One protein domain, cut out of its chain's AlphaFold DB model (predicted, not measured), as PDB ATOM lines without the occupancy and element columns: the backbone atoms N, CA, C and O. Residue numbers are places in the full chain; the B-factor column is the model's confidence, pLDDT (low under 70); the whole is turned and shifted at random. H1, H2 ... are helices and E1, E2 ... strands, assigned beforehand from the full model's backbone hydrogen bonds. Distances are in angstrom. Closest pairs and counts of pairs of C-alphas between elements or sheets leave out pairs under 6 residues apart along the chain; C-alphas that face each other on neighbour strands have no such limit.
ATOM      1  N   VAL A  32     155.194 105.337 142.585       95.19
ATOM      2  CA  VAL A  32     155.646 106.641 142.086       95.19
ATOM      3  C   VAL A  32     156.511 106.453 140.844       95.19
ATOM      4  O   VAL A  32     157.509 105.753 140.906       95.19
ATOM      5  N   HIS A  33     156.188 107.122 139.743       95.75
ATOM      6  CA  HIS A  33     156.925 107.049 138.478       95.75
ATOM      7  C   HIS A  33     157.353 108.440 138.004       95.75
ATOM      8  O   HIS A  33     156.789 109.453 138.415       95.75
ATOM      9  N   GLU A  34     158.319 108.492 137.088       96.12
ATOM     10  CA  GLU A  34     158.556 109.684 136.269       96.12
ATOM     11  C   GLU A  34     157.874 109.529 134.916       96.12
ATOM     12  O   GLU A  34     158.128 108.565 134.196       96.12
ATOM     13  N   VAL A  35     157.042 110.494 134.541       95.81
ATOM     14  CA  VAL A  35     156.502 110.604 133.187       95.81
ATOM     15  C   VAL A  35     157.399 111.537 132.388       95.81
ATOM     16  O   VAL A  35     157.663 112.666 132.807       95.81
ATOM     17  N   LEU A  36     157.872 111.063 131.241       95.19
ATOM     18  CA  LEU A  36     158.719 111.816 130.328       95.19
ATOM     19  C   LEU A  36     157.861 112.532 129.285       95.19
ATOM     20  O   LEU A  36     157.030 111.916 128.616       95.19
ATOM     21  N   GLY A  37     158.100 113.832 129.133       94.81
ATOM     22  CA  GLY A  37     157.546 114.643 128.050       94.81
ATOM     23  C   GLY A  37     158.522 114.785 126.885       94.81
ATOM     24  O   GLY A  37     159.342 113.900 126.619       94.81
ATOM     25  N   ALA A  38     158.476 115.919 126.189       94.25
ATOM     26  CA  ALA A  38     159.386 116.167 125.078       94.25
ATOM     27  C   ALA A  38     160.843 116.280 125.546       94.25
ATOM     28  O   ALA A  38     161.161 116.914 126.554       94.25
ATOM     29  N   ALA A  39     161.753 115.729 124.746       94.69
ATOM     30  CA  ALA A  39     163.155 116.110 124.791       94.69
ATOM     31  C   ALA A  39     163.338 117.349 123.910       94.69
ATOM     32  O   ALA A  39     163.220 117.268 122.687       94.69
ATOM     33  N   ARG A  40     163.596 118.510 124.506       94.38
ATOM     34  CA  ARG A  40     163.779 119.777 123.784       94.38
ATOM     35  C   ARG A  40     165.256 120.043 123.535       94.38
ATOM     36  O   ARG A  40     166.114 119.602 124.297       94.38
ATOM     37  N   TYR A  41     165.566 120.791 122.482       94.06
ATOM     38  CA  TYR A  41     166.910 121.349 122.354       94.06
ATOM     39  C   TYR A  41     167.145 122.369 123.473       94.06
ATOM     40  O   TYR A  41     166.213 123.081 123.857       94.06
ATOM     41  N   LEU A  42     168.371 122.423 123.995       94.62
ATOM     42  CA  LEU A  42     168.775 123.389 125.012       94.62
ATOM     43  C   LEU A  42     169.503 124.567 124.357       94.62
ATOM     44  O   LEU A  42     170.437 124.369 123.579       94.62
ATOM     45  N   ALA A  43     169.116 125.785 124.720       94.69
ATOM     46  CA  ALA A  43     169.874 126.998 124.456       94.69
ATOM     47  C   ALA A  43     170.287 127.629 125.788       94.69
ATOM     48  O   ALA A  43     169.452 127.875 126.653       94.69
ATOM     49  N   ALA A  44     171.578 127.906 125.940       93.75
ATOM     50  CA  ALA A  44     172.151 128.529 127.129       93.75
ATOM     51  C   ALA A  44     172.992 129.752 126.727       93.75
ATOM     52  O   ALA A  44     173.353 129.878 125.547       93.75
ATOM     53  N   PRO A  45     173.309 130.666 127.659       93.25
ATOM     54  CA  PRO A  45     174.188 131.787 127.369       93.25
ATOM     55  C   PRO A  45     175.558 131.288 126.904       93.25
ATOM     56  O   PRO A  45     176.134 130.368 127.487       93.25
ATOM     57  N   LYS A  46     176.088 131.898 125.843       90.44
ATOM     58  CA  LYS A  46     177.383 131.542 125.253       90.44
ATOM     59  C   LYS A  46     178.191 132.803 124.969       90.44
ATOM     60  O   LYS A  46     177.660 133.772 124.423       90.44
ATOM     61  N   ALA A  47     179.484 132.762 125.287       87.19
ATOM     62  CA  ALA A  47     180.421 133.800 124.871       87.19
ATOM     63  C   ALA A  47     180.451 133.906 123.334       87.19
ATOM     64  O   ALA A  47     180.469 132.890 122.638       87.19
ATOM     65  N   ASN A  48     180.468 135.135 122.812       88.44
ATOM     66  CA  ASN A  48     180.500 135.433 121.373       88.44
ATOM     67  C   ASN A  48     179.305 134.873 120.575       88.44
ATOM     68  O   ASN A  48     179.454 134.516 119.408       88.44
ATOM     69  N   CYS A  49     178.121 134.777 121.188       92.94
ATOM     70  CA  CYS A  49     176.904 134.476 120.435       92.94
ATOM     71  C   CYS A  49     176.582 135.625 119.460       92.94
ATOM     72  O   CYS A  49     176.520 136.772 119.915       92.94
ATOM     73  N   PRO A  50     176.345 135.351 118.162       92.44
ATOM     74  CA  PRO A  50     175.887 136.373 117.228       92.44
ATOM     75  C   PRO A  50     174.602 137.036 117.729       92.44
ATOM     76  O   PRO A  50     173.698 136.351 118.204       92.44
ATOM     77  N   GLU A  51     174.496 138.357 117.579       90.75
ATOM     78  CA  GLU A  51     173.312 139.119 118.003       90.75
ATOM     79  C   GLU A  51     172.032 138.578 117.348       90.75
ATOM     80  O   GLU A  51     171.044 138.310 118.023       90.75
ATOM     81  N   ALA A  52     172.105 138.255 116.052       90.94
ATOM     82  CA  ALA A  52     171.028 137.627 115.287       90.94
ATOM     83  C   ALA A  52     170.709 136.172 115.699       90.94
ATOM     84  O   ALA A  52     169.953 135.485 115.020       90.94
ATOM     85  N   SER A  53     171.319 135.642 116.756       92.88
ATOM     86  CA  SER A  53     171.050 134.305 117.301       92.88
ATOM     87  C   SER A  53     170.894 134.322 118.821       92.88
ATOM     88  O   SER A  53     170.929 133.260 119.445       92.88
ATOM     89  N   ARG A  54     170.729 135.505 119.424       93.56
ATOM     90  CA  ARG A  54     170.592 135.683 120.870       93.56
ATOM     91  C   ARG A  54     169.268 136.364 121.197       93.56
ATOM     92  O   ARG A  54     168.931 137.373 120.597       93.56
ATOM     93  N   SER A  55     168.540 135.833 122.177       89.75
ATOM     94  CA  SER A  55     167.203 136.328 122.539       89.75
ATOM     95  C   SER A  55     167.181 137.736 123.144       89.75
ATOM     96  O   SER A  55     166.302 138.521 122.811       89.75
ATOM     97  N   PHE A  56     168.128 138.061 124.022       87.81
ATOM     98  CA  PHE A  56     168.288 139.374 124.667       87.81
ATOM     99  C   PHE A  56     169.719 139.526 125.193       87.81
ATOM    100  O   PHE A  56     170.553 138.640 124.989       87.81
ATOM    101  N   GLU A  57     170.052 140.626 125.875       86.12
ATOM    102  CA  GLU A  57     171.418 140.812 126.362       86.12
ATOM    103  C   GLU A  57     171.860 139.727 127.368       86.12
ATOM    104  O   GLU A  57     171.206 139.503 128.375       86.12
ATOM    105  N   ASN A  58     172.962 139.022 127.092       84.06
ATOM    106  CA  ASN A  58     173.436 137.834 127.823       84.06
ATOM    107  C   ASN A  58     172.445 136.651 127.890       84.06
ATOM    108  O   ASN A  58     172.594 135.769 128.731       84.06
ATOM    109  N   GLY A  59     171.456 136.607 126.991       90.75
ATOM    110  CA  GLY A  59     170.456 135.540 126.938       90.75
ATOM    111  C   GLY A  59     170.909 134.241 126.252       90.75
ATOM    112  O   GLY A  59     172.037 134.155 125.746       90.75
ATOM    113  N   PRO A  60     170.015 133.230 126.211       94.75
ATOM    114  CA  PRO A  60     170.205 131.986 125.470       94.75
ATOM    115  C   PRO A  60     170.718 132.199 124.041       94.75
ATOM    116  O   PRO A  60     170.181 133.017 123.291       94.75
ATOM    117  N   CYS A  61     171.735 131.427 123.658       94.88
ATOM    118  CA  CYS A  61     172.277 131.419 122.305       94.88
ATOM    119  C   CYS A  61     171.685 130.275 121.475       94.88
ATOM    120  O   CYS A  61     171.843 129.100 121.816       94.88
ATOM    121  N   PHE A  62     171.059 130.608 120.350       95.38
ATOM    122  CA  PHE A  62     170.389 129.654 119.465       95.38
ATOM    123  C   PHE A  62     171.264 129.134 118.319       95.38
ATOM    124  O   PHE A  62     170.832 128.240 117.599       95.38
ATOM    125  N   ASP A  63     172.485 129.646 118.152       92.38
ATOM    126  CA  ASP A  63     173.403 129.287 117.056       92.38
ATOM    127  C   ASP A  63     173.626 127.765 116.944       92.38
ATOM    128  O   ASP A  63     173.441 127.166 115.883       92.38
ATOM    129  N   GLY A  64     173.901 127.106 118.076       90.38
ATOM    130  CA  GLY A  64     174.063 125.649 118.124       90.38
ATOM    131  C   GLY A  64     172.792 124.895 117.727       90.38
ATOM    132  O   GLY A  64     172.857 123.924 116.975       90.38
ATOM    133  N   VAL A  65     171.624 125.379 118.163       92.44
ATOM    134  CA  VAL A  65     170.335 124.776 117.801       92.44
ATOM    135  C   VAL A  65     170.047 124.968 116.312       92.44
ATOM    136  O   VAL A  65     169.657 124.019 115.636       92.44
ATOM    137  N   ALA A  66     170.293 126.161 115.768       93.31
ATOM    138  CA  ALA A  66     170.116 126.456 114.349       93.31
ATOM    139  C   ALA A  66     171.015 125.575 113.465       93.31
ATOM    140  O   ALA A  66     170.562 125.087 112.427       93.31
ATOM    141  N   ALA A  67     172.258 125.322 113.883       91.50
ATOM    142  CA  ALA A  67     173.153 124.387 113.204       91.50
ATOM    143  C   ALA A  67     172.601 122.950 113.217       91.50
ATOM    144  O   ALA A  67     172.595 122.291 112.176       91.50
ATOM    145  N   THR A  68     172.063 122.479 114.350       90.38
ATOM    146  CA  THR A  68     171.414 121.160 114.430       90.38
ATOM    147  C   THR A  68     170.179 121.064 113.535       90.38
ATOM    148  O   THR A  68     169.989 120.055 112.852       90.38
ATOM    149  N   LEU A  69     169.338 122.099 113.506       90.56
ATOM    150  CA  LEU A  69     168.156 122.137 112.641       90.56
ATOM    151  C   LEU A  69     168.552 122.028 111.163       90.56
ATOM    152  O   LEU A  69     168.032 121.165 110.458       90.56
ATOM    153  N   LYS A  70     169.562 122.796 110.728       91.38
ATOM    154  CA  LYS A  70     170.136 122.697 109.374       91.38
ATOM    155  C   LYS A  70     170.639 121.288 109.063       91.38
ATOM    156  O   LYS A  70     170.265 120.726 108.039       91.38
ATOM    157  N   ALA A  71     171.453 120.713 109.948       89.94
ATOM    158  CA  ALA A  71     172.041 119.388 109.748       89.94
ATOM    159  C   ALA A  71     170.989 118.266 109.690       89.94
ATOM    160  O   ALA A  71     171.173 117.285 108.977       89.94
ATOM    161  N   SER A  72     169.878 118.420 110.415       87.50
ATOM    162  CA  SER A  72     168.766 117.458 110.438       87.50
ATOM    163  C   SER A  72     167.689 117.714 109.377       87.50
ATOM    164  O   SER A  72     166.718 116.962 109.311       87.50
ATOM    165  N   GLY A  73     167.824 118.763 108.557       89.56
ATOM    166  CA  GLY A  73     166.822 119.145 107.555       89.56
ATOM    167  C   GLY A  73     165.508 119.671 108.148       89.56
ATOM    168  O   GLY A  73     164.488 119.695 107.460       89.56
ATOM    169  N   ARG A  74     165.505 120.079 109.421       89.81
ATOM    170  CA  ARG A  74     164.328 120.622 110.110       89.81
ATOM    171  C   ARG A  74     164.352 122.144 110.068       89.81
ATOM    172  O   ARG A  74     165.405 122.761 110.181       89.81
ATOM    173  N   THR A  75     163.181 122.758 109.952       92.31
ATOM    174  CA  THR A  75     163.048 124.224 109.900       92.31
ATOM    175  C   THR A  75     162.404 124.815 111.143       92.31
ATOM    176  O   THR A  75     162.393 126.029 111.287       92.31
ATOM    177  N   GLN A  76     161.881 123.993 112.054       93.50
ATOM    178  CA  GLN A  76     161.193 124.459 113.255       93.50
ATOM    179  C   GLN A  76     161.517 123.579 114.458       93.50
ATOM    180  O   GLN A  76     161.638 122.356 114.325       93.50
ATOM    181  N   ALA A  77     161.625 124.199 115.633       92.31
ATOM    182  CA  ALA A  77     161.673 123.498 116.911       92.31
ATOM    183  C   ALA A  77     161.275 124.403 118.076       92.31
ATOM    184  O   ALA A  77     161.568 125.596 118.075       92.31
ATOM    185  N   ARG A  78     160.693 123.791 119.113       93.56
ATOM    186  CA  ARG A  78     160.555 124.409 120.431       93.56
ATOM    187  C   ARG A  78     161.776 124.088 121.288       93.56
ATOM    188  O   ARG A  78     162.158 122.923 121.428       93.56
ATOM    189  N   VAL A  79     162.381 125.124 121.851       94.75
ATOM    190  CA  VAL A  79     163.678 125.094 122.538       94.75
ATOM    191  C   VAL A  79     163.500 125.542 123.979       94.75
ATOM    192  O   VAL A  79     162.780 126.505 124.236       94.75
ATOM    193  N   LEU A  80     164.175 124.872 124.912       96.25
ATOM    194  CA  LEU A  80     164.322 125.377 126.273       96.25
ATOM    195  C   LEU A  80     165.485 126.370 126.302       96.25
ATOM    196  O   LEU A  80     166.636 125.981 126.101       96.25
ATOM    197  N   GLY A  81     165.191 127.644 126.542       96.19
ATOM    198  CA  GLY A  81     166.198 128.661 126.811       96.19
ATOM    199  C   GLY A  81     166.408 128.810 128.314       96.19
ATOM    200  O   GLY A  81     165.479 129.184 129.022       96.19
ATOM    201  N   VAL A  82     167.618 128.547 128.800       95.31
ATOM    202  CA  VAL A  82     167.994 128.765 130.207       95.31
ATOM    203  C   VAL A  82     168.737 130.087 130.364       95.31
ATOM    204  O   VAL A  82     169.503 130.481 129.483       95.31
ATOM    205  N   ARG A  83     168.527 130.790 131.480       90.88
ATOM    206  CA  ARG A  83     169.205 132.076 131.728       90.88
ATOM    207  C   ARG A  83     170.631 131.935 132.255       90.88
ATOM    208  O   ARG A  83     171.408 132.873 132.132       90.88
ATOM    209  N   ASN A  84     170.977 130.771 132.794       88.56
ATOM    210  CA  ASN A  84     172.318 130.431 133.264       88.56
ATOM    211  C   ASN A  84     172.853 129.226 132.489       88.56
ATOM    212  O   ASN A  84     172.081 128.474 131.895       88.56
ATOM    213  N   ALA A  85     174.174 129.034 132.485       84.62
ATOM    214  CA  ALA A  85     174.752 127.802 131.961       84.62
ATOM    215  C   ALA A  85     174.176 126.595 132.723       84.62
ATOM    216  O   ALA A  85     174.043 126.658 133.942       84.62
ATOM    217  N   ALA A  86     173.841 125.529 131.997       84.88
ATOM    218  CA  ALA A  86     173.331 124.290 132.569       84.88
ATOM    219  C   ALA A  86     174.131 123.102 132.022       84.88
ATOM    220  O   ALA A  86     174.349 122.999 130.808       84.88
ATOM    221  N   ALA A  87     174.589 122.230 132.913       86.12
ATOM    222  CA  ALA A  87     175.395 121.059 132.593       86.12
ATOM    223  C   ALA A  87     174.546 119.783 132.511       86.12
ATOM    224  O   ALA A  87     173.468 119.682 133.090       86.12
ATOM    225  N   ALA A  88     175.044 118.770 131.797       88.81
ATOM    226  CA  ALA A  88     174.397 117.460 131.768       88.81
ATOM    227  C   ALA A  88     174.329 116.849 133.181       88.81
ATOM    228  O   ALA A  88     175.315 116.857 133.913       88.81
ATOM    229  N   GLY A  89     173.167 116.306 133.540       88.06
ATOM    230  CA  GLY A  89     172.841 115.802 134.874       88.06
ATOM    231  C   GLY A  89     172.132 116.821 135.770       88.06
ATOM    232  O   GLY A  89     171.570 116.426 136.789       88.06
ATOM    233  N   GLU A  90     172.107 118.104 135.404       92.94
ATOM    234  CA  GLU A  90     171.414 119.129 136.187       92.94
ATOM    235  C   GLU A  90     169.911 119.152 135.898       92.94
ATOM    236  O   GLU A  90     169.460 118.938 134.769       92.94
ATOM    237  N   ALA A  91     169.126 119.451 136.934       92.50
ATOM    238  CA  ALA A  91     167.705 119.724 136.802       92.50
ATOM    239  C   ALA A  91     167.473 121.237 136.712       92.50
ATOM    240  O   ALA A  91     167.872 121.990 137.599       92.50
ATOM    241  N   VAL A  92     166.775 121.675 135.671       92.69
ATOM    242  CA  VAL A  92     166.271 123.042 135.551       92.69
ATOM    243  C   VAL A  92     164.894 123.087 136.200       92.69
ATOM    244  O   VAL A  92     163.925 122.503 135.706       92.69
ATOM    245  N   ARG A  93     164.846 123.778 137.336       89.00
ATOM    246  CA  ARG A  93     163.649 124.126 138.105       89.00
ATOM    247  C   ARG A  93     163.674 125.635 138.334       89.00
ATOM    248  O   ARG A  93     164.757 126.205 138.445       89.00
ATOM    249  N   GLY A  94     162.513 126.269 138.421       87.62
ATOM    250  CA  GLY A  94     162.433 127.703 138.684       87.62
ATOM    251  C   GLY A  94     161.184 128.342 138.104       87.62
ATOM    252  O   GLY A  94     160.268 127.650 137.663       87.62
ATOM    253  N   ASP A  95     161.180 129.665 138.097       90.38
ATOM    254  CA  ASP A  95     160.063 130.460 137.608       90.38
ATOM    255  C   ASP A  95     160.208 130.691 136.099       90.38
ATOM    256  O   ASP A  95     161.235 131.189 135.620       90.38
ATOM    257  N   TYR A  96     159.163 130.341 135.347       91.69
ATOM    258  CA  TYR A  96     159.078 130.601 133.910       91.69
ATOM    259  C   TYR A  96     159.249 132.097 133.611       91.69
ATOM    260  O   TYR A  96     158.763 132.951 134.352       91.69
ATOM    261  N   GLY A  97     159.970 132.434 132.545       91.12
ATOM    262  CA  GLY A  97     160.317 133.810 132.208       91.12
ATOM    263  C   GLY A  97     161.492 134.353 133.021       91.12
ATOM    264  O   GLY A  97     162.252 135.158 132.493       91.12
ATOM    265  N   ARG A  98     161.733 133.905 134.262       91.38
ATOM    266  CA  ARG A  98     162.898 134.339 135.058       91.38
ATOM    267  C   ARG A  98     164.084 133.398 134.926       91.38
ATOM    268  O   ARG A  98     165.173 133.866 134.628       91.38
ATOM    269  N   ASP A  99     163.901 132.106 135.152       92.25
ATOM    270  CA  ASP A  99     165.014 131.148 135.218       92.25
ATOM    271  C   ASP A  99     165.175 130.387 133.892       92.25
ATOM    272  O   ASP A  99     166.292 130.105 133.441       92.25
ATOM    273  N   TYR A 100     164.053 130.131 133.220       94.75
ATOM    274  CA  TYR A 100     163.986 129.542 131.888       94.75
ATOM    275  C   TYR A 100     162.756 130.043 131.127       94.75
ATOM    276  O   TYR A 100     161.766 130.445 131.736       94.75
ATOM    277  N   SER A 101     162.801 129.955 129.801       95.81
ATOM    278  CA  SER A 101     161.663 130.216 128.913       95.81
ATOM    279  C   SER A 101     161.648 129.208 127.767       95.81
ATOM    280  O   SER A 101     162.665 128.582 127.452       95.81
ATOM    281  N   LEU A 102     160.496 129.052 127.119       95.38
ATOM    282  CA  LEU A 102     160.389 128.272 125.888       95.38
ATOM    283  C   LEU A 102     160.413 129.212 124.688       95.38
ATOM    284  O   LEU A 102     159.764 130.251 124.706       95.38
ATOM    285  N   PHE A 103     161.139 128.826 123.644       96.00
ATOM    286  CA  PHE A 103     161.232 129.595 122.408       96.00
ATOM    287  C   PHE A 103     160.822 128.740 121.215       96.00
ATOM    288  O   PHE A 103     161.321 127.624 121.046       96.00
ATOM    289  N   ASP A 104     159.957 129.279 120.368       95.50
ATOM    290  CA  ASP A 104     159.640 128.723 119.059       95.50
ATOM    291  C   ASP A 104     160.617 129.267 118.030       95.50
ATOM    292  O   ASP A 104     160.555 130.436 117.654       95.50
ATOM    293  N   LEU A 105     161.537 128.420 117.576       95.44
ATOM    294  CA  LEU A 105     162.520 128.764 116.557       95.44
ATOM    295  C   LEU A 105     162.004 128.350 115.184       95.44
ATOM    296  O   LEU A 105     161.558 127.219 114.992       95.44
ATOM    297  N   THR A 106     162.148 129.249 114.215       95.69
ATOM    298  CA  THR A 106     161.918 128.990 112.794       95.69
ATOM    299  C   THR A 106     163.149 129.396 111.994       95.69
ATOM    300  O   THR A 106     163.599 130.540 112.044       95.69
ATOM    301  N   LEU A 107     163.697 128.458 111.230       93.50
ATOM    302  CA  LEU A 107     164.757 128.698 110.267       93.50
ATOM    303  C   LEU A 107     164.141 129.035 108.906       93.50
ATOM    304  O   LEU A 107     163.458 128.210 108.298       93.50
ATOM    305  N   THR A 108     164.411 130.248 108.439       91.62
ATOM    306  CA  THR A 108     163.954 130.789 107.151       91.62
ATOM    307  C   THR A 108     165.147 131.037 106.221       91.62
ATOM    308  O   THR A 108     166.283 131.083 106.708       91.62
ATOM    309  N   PRO A 109     164.940 131.212 104.901       87.50
ATOM    310  CA  PRO A 109     166.006 131.633 103.990       87.50
ATOM    311  C   PRO A 109     166.696 132.935 104.427       87.50
ATOM    312  O   PRO A 109     167.898 133.086 104.224       87.50
ATOM    313  N   GLU A 110     165.962 133.847 105.072       86.94
ATOM    314  CA  GLU A 110     166.473 135.130 105.569       86.94
ATOM    315  C   GLU A 110     167.259 135.005 106.886       86.94
ATOM    316  O   GLU A 110     167.912 135.959 107.306       86.94
ATOM    317  N   GLY A 111     167.207 133.846 107.550       89.00
ATOM    318  CA  GLY A 111     167.910 133.589 108.804       89.00
ATOM    319  C   GLY A 111     167.045 132.925 109.874       89.00
ATOM    320  O   GLY A 111     165.965 132.388 109.611       89.00
ATOM    321  N   LEU A 112     167.554 132.932 111.106       94.25
ATOM    322  CA  LEU A 112     166.849 132.403 112.267       94.25
ATOM    323  C   LEU A 112     165.846 133.439 112.789       94.25
ATOM    324  O   LEU A 112     166.204 134.588 113.025       94.25
ATOM    325  N   ARG A 113     164.608 133.010 113.019       94.81
ATOM    326  CA  ARG A 113     163.586 133.766 113.748       94.81
ATOM    327  C   ARG A 113     163.191 132.996 114.998       94.81
ATOM    328  O   ARG A 113     163.162 131.766 114.975       94.81
ATOM    329  N   TRP A 114     162.864 133.706 116.068       94.94
ATOM    330  CA  TRP A 114     162.347 133.094 117.287       94.94
ATOM    331  C   TRP A 114     161.254 133.948 117.920       94.94
ATOM    332  O   TRP A 114     161.231 135.167 117.761       94.94
ATOM    333  N   HIS A 115     160.375 133.283 118.658       94.81
ATOM    334  CA  HIS A 115     159.374 133.900 119.515       94.81
ATOM    335  C   HIS A 115     159.418 133.217 120.884       94.81
ATOM    336  O   HIS A 115     159.479 131.990 120.957       94.81
ATOM    337  N   GLU A 116     159.464 134.001 121.957       94.94
ATOM    338  CA  GLU A 116     159.303 133.479 123.314       94.94
ATOM    339  C   GLU A 116     157.833 133.123 123.524       94.94
ATOM    340  O   GLU A 116     156.963 133.916 123.176       94.94
ATOM    341  N   ALA A 117     157.551 131.932 124.042       92.81
ATOM    342  CA  ALA A 117     156.188 131.555 124.375       92.81
ATOM    343  C   ALA A 117     155.716 132.329 125.619       92.81
ATOM    344  O   ALA A 117     156.479 132.546 126.556       92.81
ATOM    345  N   ASP A 118     154.443 132.718 125.648       89.81
ATOM    346  CA  ASP A 118     153.903 133.513 126.760       89.81
ATOM    347  C   ASP A 118     153.703 132.696 128.047       89.81
ATOM    348  O   ASP A 118     153.688 133.249 129.147       89.81
ATOM    349  N   LEU A 119     153.505 131.380 127.916       90.25
ATOM    350  CA  LEU A 119     153.165 130.478 129.015       90.25
ATOM    351  C   LEU A 119     154.023 129.205 128.994       90.25
ATOM    352  O   LEU A 119     154.428 128.738 127.920       90.25
ATOM    353  N   PRO A 120     154.271 128.593 130.168       88.69
ATOM    354  CA  PRO A 120     154.908 127.290 130.240       88.69
ATOM    355  C   PRO A 120     153.985 126.218 129.649       88.69
ATOM    356  O   PRO A 120     152.926 125.898 130.189       88.69
ATOM    357  N   THR A 121     154.423 125.615 128.548       88.88
ATOM    358  CA  THR A 121     153.768 124.451 127.939       88.88
ATOM    359  C   THR A 121     154.655 123.227 128.090       88.88
ATOM    360  O   THR A 121     155.857 123.336 127.842       88.88
ATOM    361  N   SER A 122     154.090 122.059 128.388       91.88
ATOM    362  CA  SER A 122     154.829 120.797 128.309       91.88
ATOM    363  C   SER A 122     154.146 119.797 127.386       91.88
ATOM    364  O   SER A 122     152.955 119.907 127.095       91.88
ATOM    365  N   ASP A 123     154.912 118.807 126.939       92.19
ATOM    366  CA  ASP A 123     154.417 117.643 126.210       92.19
ATOM    367  C   ASP A 123     154.432 116.391 127.110       92.19
ATOM    368  O   ASP A 123     154.632 115.270 126.639       92.19
ATOM    369  N   VAL A 124     154.245 116.575 128.424       94.19
ATOM    370  CA  VAL A 124     154.062 115.486 129.392       94.19
ATOM    371  C   VAL A 124     152.610 115.018 129.352       94.19
ATOM    372  O   VAL A 124     151.698 115.775 129.675       94.19
ATOM    373  N   PHE A 125     152.396 113.750 128.999       94.06
ATOM    374  CA  PHE A 125     151.081 113.107 128.991       94.06
ATOM    375  C   PHE A 125     151.022 112.046 130.087       94.06
ATOM    376  O   PHE A 125     151.493 110.923 129.910       94.06
ATOM    377  N   VAL A 126     150.462 112.414 131.238       94.69
ATOM    378  CA  VAL A 126     150.346 111.506 132.383       94.69
ATOM    379  C   VAL A 126     149.281 110.438 132.093       94.69
ATOM    380  O   VAL A 126     148.161 110.809 131.725       94.69
ATOM    381  N   PRO A 127     149.574 109.133 132.262       93.88
ATOM    382  CA  PRO A 127     148.579 108.077 132.075       93.88
ATOM    383  C   PRO A 127     147.338 108.278 132.952       93.88
ATOM    384  O   PRO A 127     147.408 108.873 134.029       93.88
ATOM    385  N   ARG A 128     146.178 107.799 132.495       93.00
ATOM    386  CA  ARG A 128     144.880 108.082 133.130       93.00
ATOM    387  C   ARG A 128     144.749 107.497 134.537       93.00
ATOM    388  O   ARG A 128     144.020 108.050 135.356       93.00
ATOM    389  N   ASP A 129     145.438 106.396 134.808       93.19
ATOM    390  CA  ASP A 129     145.528 105.734 136.113       93.19
ATOM    391  C   ASP A 129     146.601 106.344 137.035       93.19
ATOM    392  O   ASP A 129     146.779 105.882 138.168       93.19
ATOM    393  N   CYS A 130     147.289 107.387 136.565       95.00
ATOM    394  CA  CYS A 130     148.283 108.140 137.307       95.00
ATOM    395  C   CYS A 130     147.785 109.543 137.681       95.00
ATOM    396  O   CYS A 130     146.916 110.132 137.032       95.00
ATOM    397  N   TYR A 131     148.378 110.086 138.741       95.25
ATOM    398  CA  TYR A 131     147.989 111.341 139.369       95.25
ATOM    399  C   TYR A 131     149.201 112.227 139.645       95.25
ATOM    400  O   TYR A 131     150.277 111.733 139.998       95.25
ATOM    401  N   ALA A 132     149.012 113.542 139.551       94.88
ATOM    402  CA  ALA A 132     150.034 114.509 139.918       94.88
ATOM    403  C   ALA A 132     150.296 114.477 141.432       94.88
ATOM    404  O   ALA A 132     149.376 114.328 142.245       94.88
ATOM    405  N   LEU A 133     151.555 114.649 141.821       94.12
ATOM    406  CA  LEU A 133     151.944 114.759 143.222       94.12
ATOM    407  C   LEU A 133     152.015 116.226 143.643       94.12
ATOM    408  O   LEU A 133     152.384 117.111 142.873       94.12
ATOM    409  N   ARG A 134     151.641 116.500 144.896       90.44
ATOM    410  CA  ARG A 134     151.661 117.862 145.437       90.44
ATOM    411  C   ARG A 134     153.091 118.406 145.421       90.44
ATOM    412  O   ARG A 134     153.981 117.798 146.007       90.44
ATOM    413  N   GLY A 135     153.269 119.571 144.798       87.38
ATOM    414  CA  GLY A 135     154.566 120.243 144.676       87.38
ATOM    415  C   GLY A 135     155.469 119.705 143.560       87.38
ATOM    416  O   GLY A 135     156.533 120.273 143.342       87.38
ATOM    417  N   GLU A 136     155.049 118.668 142.829       90.19
ATOM    418  CA  GLU A 136     155.817 118.080 141.724       90.19
ATOM    419  C   GLU A 136     155.247 118.524 140.372       90.19
ATOM    420  O   GLU A 136     154.448 117.832 139.730       90.19
ATOM    421  N   GLY A 137     155.644 119.728 139.959       89.81
ATOM    422  CA  GLY A 137     155.385 120.238 138.614       89.81
ATOM    423  C   GLY A 137     156.287 119.597 137.555       89.81
ATOM    424  O   GLY A 137     157.138 118.755 137.847       89.81
ATOM    425  N   VAL A 138     156.120 120.026 136.304       94.31
ATOM    426  CA  VAL A 138     157.047 119.652 135.231       94.31
ATOM    427  C   VAL A 138     158.386 120.348 135.456       94.31
ATOM    428  O   VAL A 138     158.437 121.552 135.701       94.31
ATOM    429  N   PHE A 139     159.474 119.598 135.337       94.12
ATOM    430  CA  PHE A 139     160.835 120.124 135.339       94.12
ATOM    431  C   PHE A 139     161.627 119.544 134.169       94.12
ATOM    432  O   PHE A 139     161.196 118.590 133.517       94.12
ATOM    433  N   TYR A 140     162.800 120.109 133.899       95.94
ATOM    434  CA  TYR A 140     163.677 119.619 132.839       95.94
ATOM    435  C   TYR A 140     164.934 119.011 133.440       95.94
ATOM    436  O   TYR A 140     165.542 119.605 134.324       95.94
ATOM    437  N   THR A 141     165.359 117.851 132.951       96.06
ATOM    438  CA  THR A 141     166.703 117.320 133.223       96.06
ATOM    439  C   THR A 141     167.562 117.504 131.989       96.06
ATOM    440  O   THR A 141     167.147 117.151 130.883       96.06
ATOM    441  N   ILE A 142     168.747 118.079 132.161       96.00
ATOM    442  CA  ILE A 142     169.692 118.272 131.070       96.00
ATOM    443  C   ILE A 142     170.448 116.970 130.838       96.00
ATOM    444  O   ILE A 142     171.044 116.405 131.751       96.00
ATOM    445  N   GLU A 143     170.445 116.486 129.605       94.81
ATOM    446  CA  GLU A 143     171.046 115.210 129.236       94.81
ATOM    447  C   GLU A 143     171.940 115.364 128.007       94.81
ATOM    448  O   GLU A 143     171.676 116.177 127.119       94.81
ATOM    449  N   ALA A 144     172.993 114.553 127.933       90.44
ATOM    450  CA  ALA A 144     173.790 114.399 126.725       90.44
ATOM    451  C   ALA A 144     173.285 113.173 125.951       90.44
ATOM    452  O   ALA A 144     173.447 112.040 126.405       90.44
ATOM    453  N   ARG A 145     172.678 113.383 124.780       87.69
ATOM    454  CA  ARG A 145     172.176 112.312 123.904       87.69
ATOM    455  C   ARG A 145     172.762 112.464 122.507       87.69
ATOM    456  O   ARG A 145     172.581 113.495 121.869       87.69
ATOM    457  N   GLY A 146     173.478 111.446 122.029       78.38
ATOM    458  CA  GLY A 146     174.024 111.435 120.664       78.38
ATOM    459  C   GLY A 146     174.946 112.621 120.341       78.38
ATOM    460  O   GLY A 146     174.910 113.130 119.228       78.38
ATOM    461  N   GLY A 147     175.725 113.099 121.320       78.44
ATOM    462  CA  GLY A 147     176.606 114.266 121.160       78.44
ATOM    463  C   GLY A 147     175.902 115.626 121.252       78.44
ATOM    464  O   GLY A 147     176.551 116.654 121.079       78.44
ATOM    465  N   GLN A 148     174.600 115.650 121.553       82.94
ATOM    466  CA  GLN A 148     173.817 116.866 121.726       82.94
ATOM    467  C   GLN A 148     173.314 117.015 123.166       82.94
ATOM    468  O   GLN A 148     172.880 116.047 123.790       82.94
ATOM    469  N   THR A 149     173.330 118.245 123.680       88.31
ATOM    470  CA  THR A 149     172.692 118.584 124.955       88.31
ATOM    471  C   THR A 149     171.205 118.849 124.743       88.31
ATOM    472  O   THR A 149     170.816 119.690 123.928       88.31
ATOM    473  N   VAL A 150     170.370 118.118 125.473       93.62
ATOM    474  CA  VAL A 150     168.909 118.179 125.391       93.62
ATOM    475  C   VAL A 150     168.322 118.397 126.777       93.62
ATOM    476  O   VAL A 150     168.931 118.038 127.779       93.62
ATOM    477  N   ALA A 151     167.131 118.973 126.831       95.81
ATOM    478  CA  ALA A 151     166.356 119.150 128.046       95.81
ATOM    479  C   ALA A 151     165.156 118.199 128.015       95.81
ATOM    480  O   ALA A 151     164.213 118.413 127.251       95.81
ATOM    481  N   GLN A 152     165.203 117.132 128.807       96.19
ATOM    482  CA  GLN A 152     164.124 116.157 128.923       96.19
ATOM    483  C   GLN A 152     163.079 116.655 129.921       96.19
ATOM    484  O   GLN A 152     163.393 116.806 131.100       96.19
ATOM    485  N   GLU A 153     161.843 116.861 129.468       96.06
ATOM    486  CA  GLU A 153     160.704 117.110 130.359       96.06
ATOM    487  C   GLU A 153     160.424 115.893 131.231       96.06
ATOM    488  O   GLU A 153     160.386 114.764 130.727       96.06
ATOM    489  N   ARG A 154     160.207 116.133 132.521       95.75
ATOM    490  CA  ARG A 154     159.876 115.120 133.518       95.75
ATOM    491  C   ARG A 154     158.792 115.637 134.454       95.75
ATOM    492  O   ARG A 154     158.806 116.805 134.835       95.75
ATOM    493  N   GLN A 155     157.888 114.752 134.856       95.50
ATOM    494  CA  GLN A 155     156.940 114.984 135.942       95.50
ATOM    495  C   GLN A 155     156.886 113.748 136.834       95.50
ATOM    496  O   GLN A 155     156.711 112.634 136.340       95.50
ATOM    497  N   THR A 156     157.009 113.933 138.145       95.75
ATOM    498  CA  THR A 156     156.861 112.838 139.109       95.75
ATOM    499  C   THR A 156     155.382 112.649 139.450       95.75
ATOM    500  O   THR A 156     154.691 113.592 139.835       95.75
ATOM    501  N   VAL A 157     154.882 111.424 139.292       96.44
ATOM    502  CA  VAL A 157     153.461 111.062 139.444       96.44
ATOM    503  C   VAL A 157     153.315 109.805 140.292       96.44
ATOM    504  O   VAL A 157     154.289 109.092 140.512       96.44
ATOM    505  N   VAL A 158     152.097 109.490 140.727       96.19
ATOM    506  CA  VAL A 158     151.766 108.196 141.347       96.19
ATOM    507  C   VAL A 158     150.699 107.469 140.537       96.19
ATOM    508  O   VAL A 158     149.697 108.075 140.175       96.19
ATOM    509  N   CYS A 159     150.906 106.183 140.263       94.50
ATOM    510  CA  CYS A 159     150.031 105.350 139.437       94.50
ATOM    511  C   CYS A 159     149.382 104.231 140.252       94.50
ATOM    512  O   CYS A 159     150.016 103.644 141.130       94.50
ATOM    513  N   GLY A 160     148.117 103.922 139.960       91.81
ATOM    514  CA  GLY A 160     147.394 102.800 140.576       91.81
ATOM    515  C   GLY A 160     146.809 103.069 141.969       91.81
ATOM    516  O   GLY A 160     146.225 102.168 142.572       91.81
ATOM    517  N   GLY A 161     146.910 104.294 142.489       91.81
ATOM    518  CA  GLY A 161     146.348 104.652 143.790       91.81
ATOM    519  C   GLY A 161     146.857 105.979 144.336       91.81
ATOM    520  O   GLY A 161     147.558 106.727 143.655       91.81
ATOM    521  N   GLY A 162     146.496 106.259 145.586       91.88
ATOM    522  CA  GLY A 162     147.026 107.406 146.312       91.88
ATOM    523  C   GLY A 162     148.488 107.178 146.709       91.88
ATOM    524  O   GLY A 162     148.935 106.034 146.829       91.88
ATOM    525  N   PRO A 163     149.255 108.241 146.963       91.44
ATOM    526  CA  PRO A 163     150.645 108.101 147.341       91.44
ATOM    527  C   PRO A 163     150.781 107.702 148.809       91.44
ATOM    528  O   PRO A 163     150.038 108.186 149.661       91.44
ATOM    529  N   ARG A 164     151.792 106.886 149.129       88.44
ATOM    530  CA  ARG A 164     152.050 106.452 150.514       88.44
ATOM    531  C   ARG A 164     152.261 107.622 151.489       88.44
ATOM    532  O   ARG A 164     151.890 107.500 152.645       88.44
ATOM    533  N   GLN A 165     152.856 108.731 151.046       87.12
ATOM    534  CA  GLN A 165     153.148 109.899 151.888       87.12
ATOM    535  C   GLN A 165     152.594 111.186 151.264       87.12
ATOM    536  O   GLN A 165     153.344 111.832 150.561       87.12
ATOM    537  N   PRO A 166     151.356 111.644 151.519       82.44
ATOM    538  CA  PRO A 166     150.686 112.709 150.746       82.44
ATOM    539  C   PRO A 166     151.433 114.039 150.512       82.44
ATOM    540  O   PRO A 166     151.048 114.792 149.620       82.44
ATOM    541  N   ASN A 167     152.468 114.346 151.301       87.00
ATOM    542  CA  ASN A 167     153.264 115.572 151.192       87.00
ATOM    543  C   ASN A 167     154.756 115.320 150.871       87.00
ATOM    544  O   ASN A 167     155.554 116.246 150.990       87.00
ATOM    545  N   GLY A 168     155.141 114.099 150.485       87.38
ATOM    546  CA  GLY A 168     156.528 113.726 150.192       87.38
ATOM    547  C   GLY A 168     157.421 113.539 151.434       87.38
ATOM    548  O   GLY A 168     156.919 113.558 152.563       87.38
ATOM    549  N   PRO A 169     158.747 113.356 151.246       89.56
ATOM    550  CA  PRO A 169     159.469 113.352 149.967       89.56
ATOM    551  C   PRO A 169     159.112 112.152 149.082       89.56
ATOM    552  O   PRO A 169     158.878 111.045 149.561       89.56
ATOM    553  N   TRP A 170     159.084 112.371 147.770       90.75
ATOM    554  CA  TRP A 170     158.729 111.343 146.796       90.75
ATOM    555  C   TRP A 170     159.963 110.579 146.340       90.75
ATOM    556  O   TRP A 170     160.973 111.174 145.970       90.75
ATOM    557  N   ARG A 171     159.872 109.251 146.336       90.81
ATOM    558  CA  ARG A 171     160.894 108.386 145.755       90.81
ATOM    559  C   ARG A 171     160.308 107.714 144.529       90.81
ATOM    560  O   ARG A 171     159.291 107.050 144.649       90.81
ATOM    561  N   VAL A 172     160.953 107.907 143.385       92.00
ATOM    562  CA  VAL A 172     160.596 107.215 142.145       92.00
ATOM    563  C   VAL A 172     160.904 105.730 142.303       92.00
ATOM    564  O   VAL A 172     162.013 105.353 142.692       92.00
ATOM    565  N   ASP A 173     159.916 104.913 141.972       89.56
ATOM    566  CA  ASP A 173     159.935 103.465 142.019       89.56
ATOM    567  C   ASP A 173     159.647 102.920 140.607       89.56
ATOM    568  O   ASP A 173     158.601 103.167 140.011       89.56
ATOM    569  N   GLY A 174     160.576 102.141 140.053       86.62
ATOM    570  CA  GLY A 174     160.435 101.565 138.711       86.62
ATOM    571  C   GLY A 174     160.915 102.478 137.571       86.62
ATOM    572  O   GLY A 174     161.534 103.514 137.817       86.62
ATOM    573  N   PRO A 175     160.718 102.058 136.305       90.75
ATOM    574  CA  PRO A 175     161.167 102.815 135.144       90.75
ATOM    575  C   PRO A 175     160.287 104.045 134.898       90.75
ATOM    576  O   PRO A 175     159.161 104.146 135.399       90.75
ATOM    577  N   SER A 176     160.801 104.964 134.083       93.25
ATOM    578  CA  SER A 176     160.025 106.084 133.568       93.25
ATOM    579  C   SER A 176     158.932 105.628 132.598       93.25
ATOM    580  O   SER A 176     158.940 104.502 132.093       93.25
ATOM    581  N   ILE A 177     157.999 106.530 132.309       92.31
ATOM    582  CA  ILE A 177     156.897 106.333 131.371       92.31
ATOM    583  C   ILE A 177     156.979 107.416 130.280       92.31
ATOM    584  O   ILE A 177     156.776 108.585 130.594       92.31
ATOM    585  N   PRO A 178     157.227 107.075 129.003       91.19
ATOM    586  CA  PRO A 178     157.671 105.767 128.521       91.19
ATOM    587  C   PRO A 178     159.053 105.368 129.070       91.19
ATOM    588  O   PRO A 178     159.804 106.199 129.586       91.19
ATOM    589  N   VAL A 179     159.379 104.078 128.933       90.50
ATOM    590  CA  VAL A 179     160.691 103.525 129.316       90.50
ATOM    591  C   VAL A 179     161.795 104.103 128.432       90.50
ATOM    592  O   VAL A 179     162.831 104.520 128.941       90.50
ATOM    593  N   ASP A 180     161.548 104.170 127.121       90.25
ATOM    594  CA  ASP A 180     162.466 104.773 126.160       90.25
ATOM    595  C   ASP A 180     162.173 106.272 126.017       90.25
ATOM    596  O   ASP A 180     161.066 106.647 125.608       90.25
ATOM    597  N   PRO A 181     163.138 107.155 126.330       90.75
ATOM    598  CA  PRO A 181     162.922 108.586 126.233       90.75
ATOM    599  C   PRO A 181     162.665 109.056 124.792       90.75
ATOM    600  O   PRO A 181     163.302 108.559 123.858       90.75
ATOM    601  N   PRO A 182     161.812 110.076 124.584       89.81
ATOM    602  CA  PRO A 182     161.562 110.614 123.252       89.81
ATOM    603  C   PRO A 182     162.811 111.193 122.573       89.81
ATOM    604  O   PRO A 182     163.697 111.771 123.211       89.81
ATOM    605  N   THR A 183     162.851 111.097 121.244       89.38
ATOM    606  CA  THR A 183     163.892 111.721 120.420       89.38
ATOM    607  C   THR A 183     163.844 113.246 120.531       89.38
ATOM    608  O   THR A 183     162.773 113.855 120.522       89.38
ATOM    609  N   ALA A 184     165.017 113.881 120.578       87.81
ATOM    610  CA  ALA A 184     165.144 115.329 120.692       87.81
ATOM    611  C   ALA A 184     164.414 116.086 119.568       87.81
ATOM    612  O   ALA A 184     164.594 115.823 118.377       87.81
ATOM    613  N   GLY A 185     163.577 117.039 119.966       81.25
ATOM    614  CA  GLY A 185     162.743 117.864 119.104       81.25
ATOM    615  C   GLY A 185     161.593 117.115 118.430       81.25
ATOM    616  O   GLY A 185     160.906 117.720 117.608       81.25
ATOM    617  N   ALA A 186     161.399 115.816 118.660       82.12
ATOM    618  CA  ALA A 186     160.264 115.093 118.094       82.12
ATOM    619  C   ALA A 186     158.977 115.439 118.867       82.12
ATOM    620  O   ALA A 186     159.029 115.584 120.090       82.12
ATOM    621  N   PRO A 187     157.822 115.575 118.190       75.25
ATOM    622  CA  PRO A 187     156.555 115.752 118.886       75.25
ATOM    623  C   PRO A 187     156.207 114.482 119.668       75.25
ATOM    624  O   PRO A 187     156.258 113.378 119.118       75.25
TER     625      PRO A 187
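What this domain is: This is residues 32 to 187 of the 461 residues of an uncharacterized protein of Asticcacaulis excentricus (strain ATCC 15261 / DSM 4724 / KCTC 12464 / NCIMB 9791 / VKM B-1370 / CB 48) (UniProt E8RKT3). A long, strongly twisted sheet of seven strands runs through this model: E1 and E7 pair as its long middle stretch, E6 and E5 join E7, and beyond the bend in E1 the wing of E2, E3 and E4 continues it. The sheet curls round one short helix, H1, near the end that holds this wing, while residues 160 to 187 loop out past the other end and fold back along the sheet. The printed part has 156 residues with one named helix and seven named strands: along the chain E1 comes first, then H1, then the strands E2 to E7; the sheet is branched, E7 having three neighbours, and mixed, with E1 and E2 parallel and its other neighbour pairs antiparallel. The class is mostly strand, though under half of the printed residues are in named elements. The whole is compact, with a radius of gyration of the C-alphas of 16.6 A, yet elongated in outline, spanning 54 by 29 by 26 A.

How they stand to each other: Begin in the branched sheet with E7, residues 148 to 159, which has three neighbours. On one side of it is E1, residues 32 to 43, antiparallel at 158 degrees, where you find N 35 and O 155 at 2.8 A, within hydrogen-bond range. On the other side are E6, residues 139 to 145, beside 148 to 154, and E5, residues 130 to 132, beside 157 to 159. E6 and E7 form a hairpin, with N 143 and O 150 at 2.8 A; E5 is antiparallel to E7, with N 131 and O 158 at 2.8 A. Look next at residue 40, where E1 bends by 62 degrees; over residues 41 to 43 it pairs with E2, residues 76 to 82, parallel, with N 43 and O 80 at 2.8 A. E2, E3, residues 100 to 108, and E4, residues 111 to 116, form a meander, each strand the antiparallel neighbour of the one before. Check N 79 and O 103 at 2.8 A, then N 106 and O 113 at 2.8 A. The sheet curls round H1, residues 63 to 71, which is on it; their closest C-alphas show Tyr 41 of E1 and Val 65 at 6.6 A, and Ala 66 and Leu 107 of E3 at 7.1 A. E1, H1 and E2 make a strand-helix-strand unit, two parallel neighbour strands with a helix between, and its crossover is right-handed. In H1 every O i to N i+4 pair is within hydrogen-bond range. Residues 91 to 92 pair antiparallel with residues 140 to 141 of E6. E3 and E7 are apart, as are E4 and E6.

Where its parts are: Find C-alpha 32 at (155.646, 106.641, 142.086); from there E1 runs 30.5 A to C-alpha 43 at (169.874, 126.998, 124.456). H1 spans 12.4 A, E2 18.8 A, E3 24.8 A and E4 16.9 A. E5 is 7.1 A long and E6 17.9 A. E7 covers 31.8 A and ends with C-alpha 159 at (150.031, 105.350, 139.437).

The domain as a whole: Look for the two C-alphas farthest apart at Glu 110 and Arg 164, 55.2 A from each other. The printed part has no cut. The long links are E1 to H1 with 19 residues, E2 to E3 with 17 and E4 to E5 with 13; after E7, residues 160 to 187 hold no named element. The mean pLDDT of the printed part is 91.5, and no printed residue is under 70.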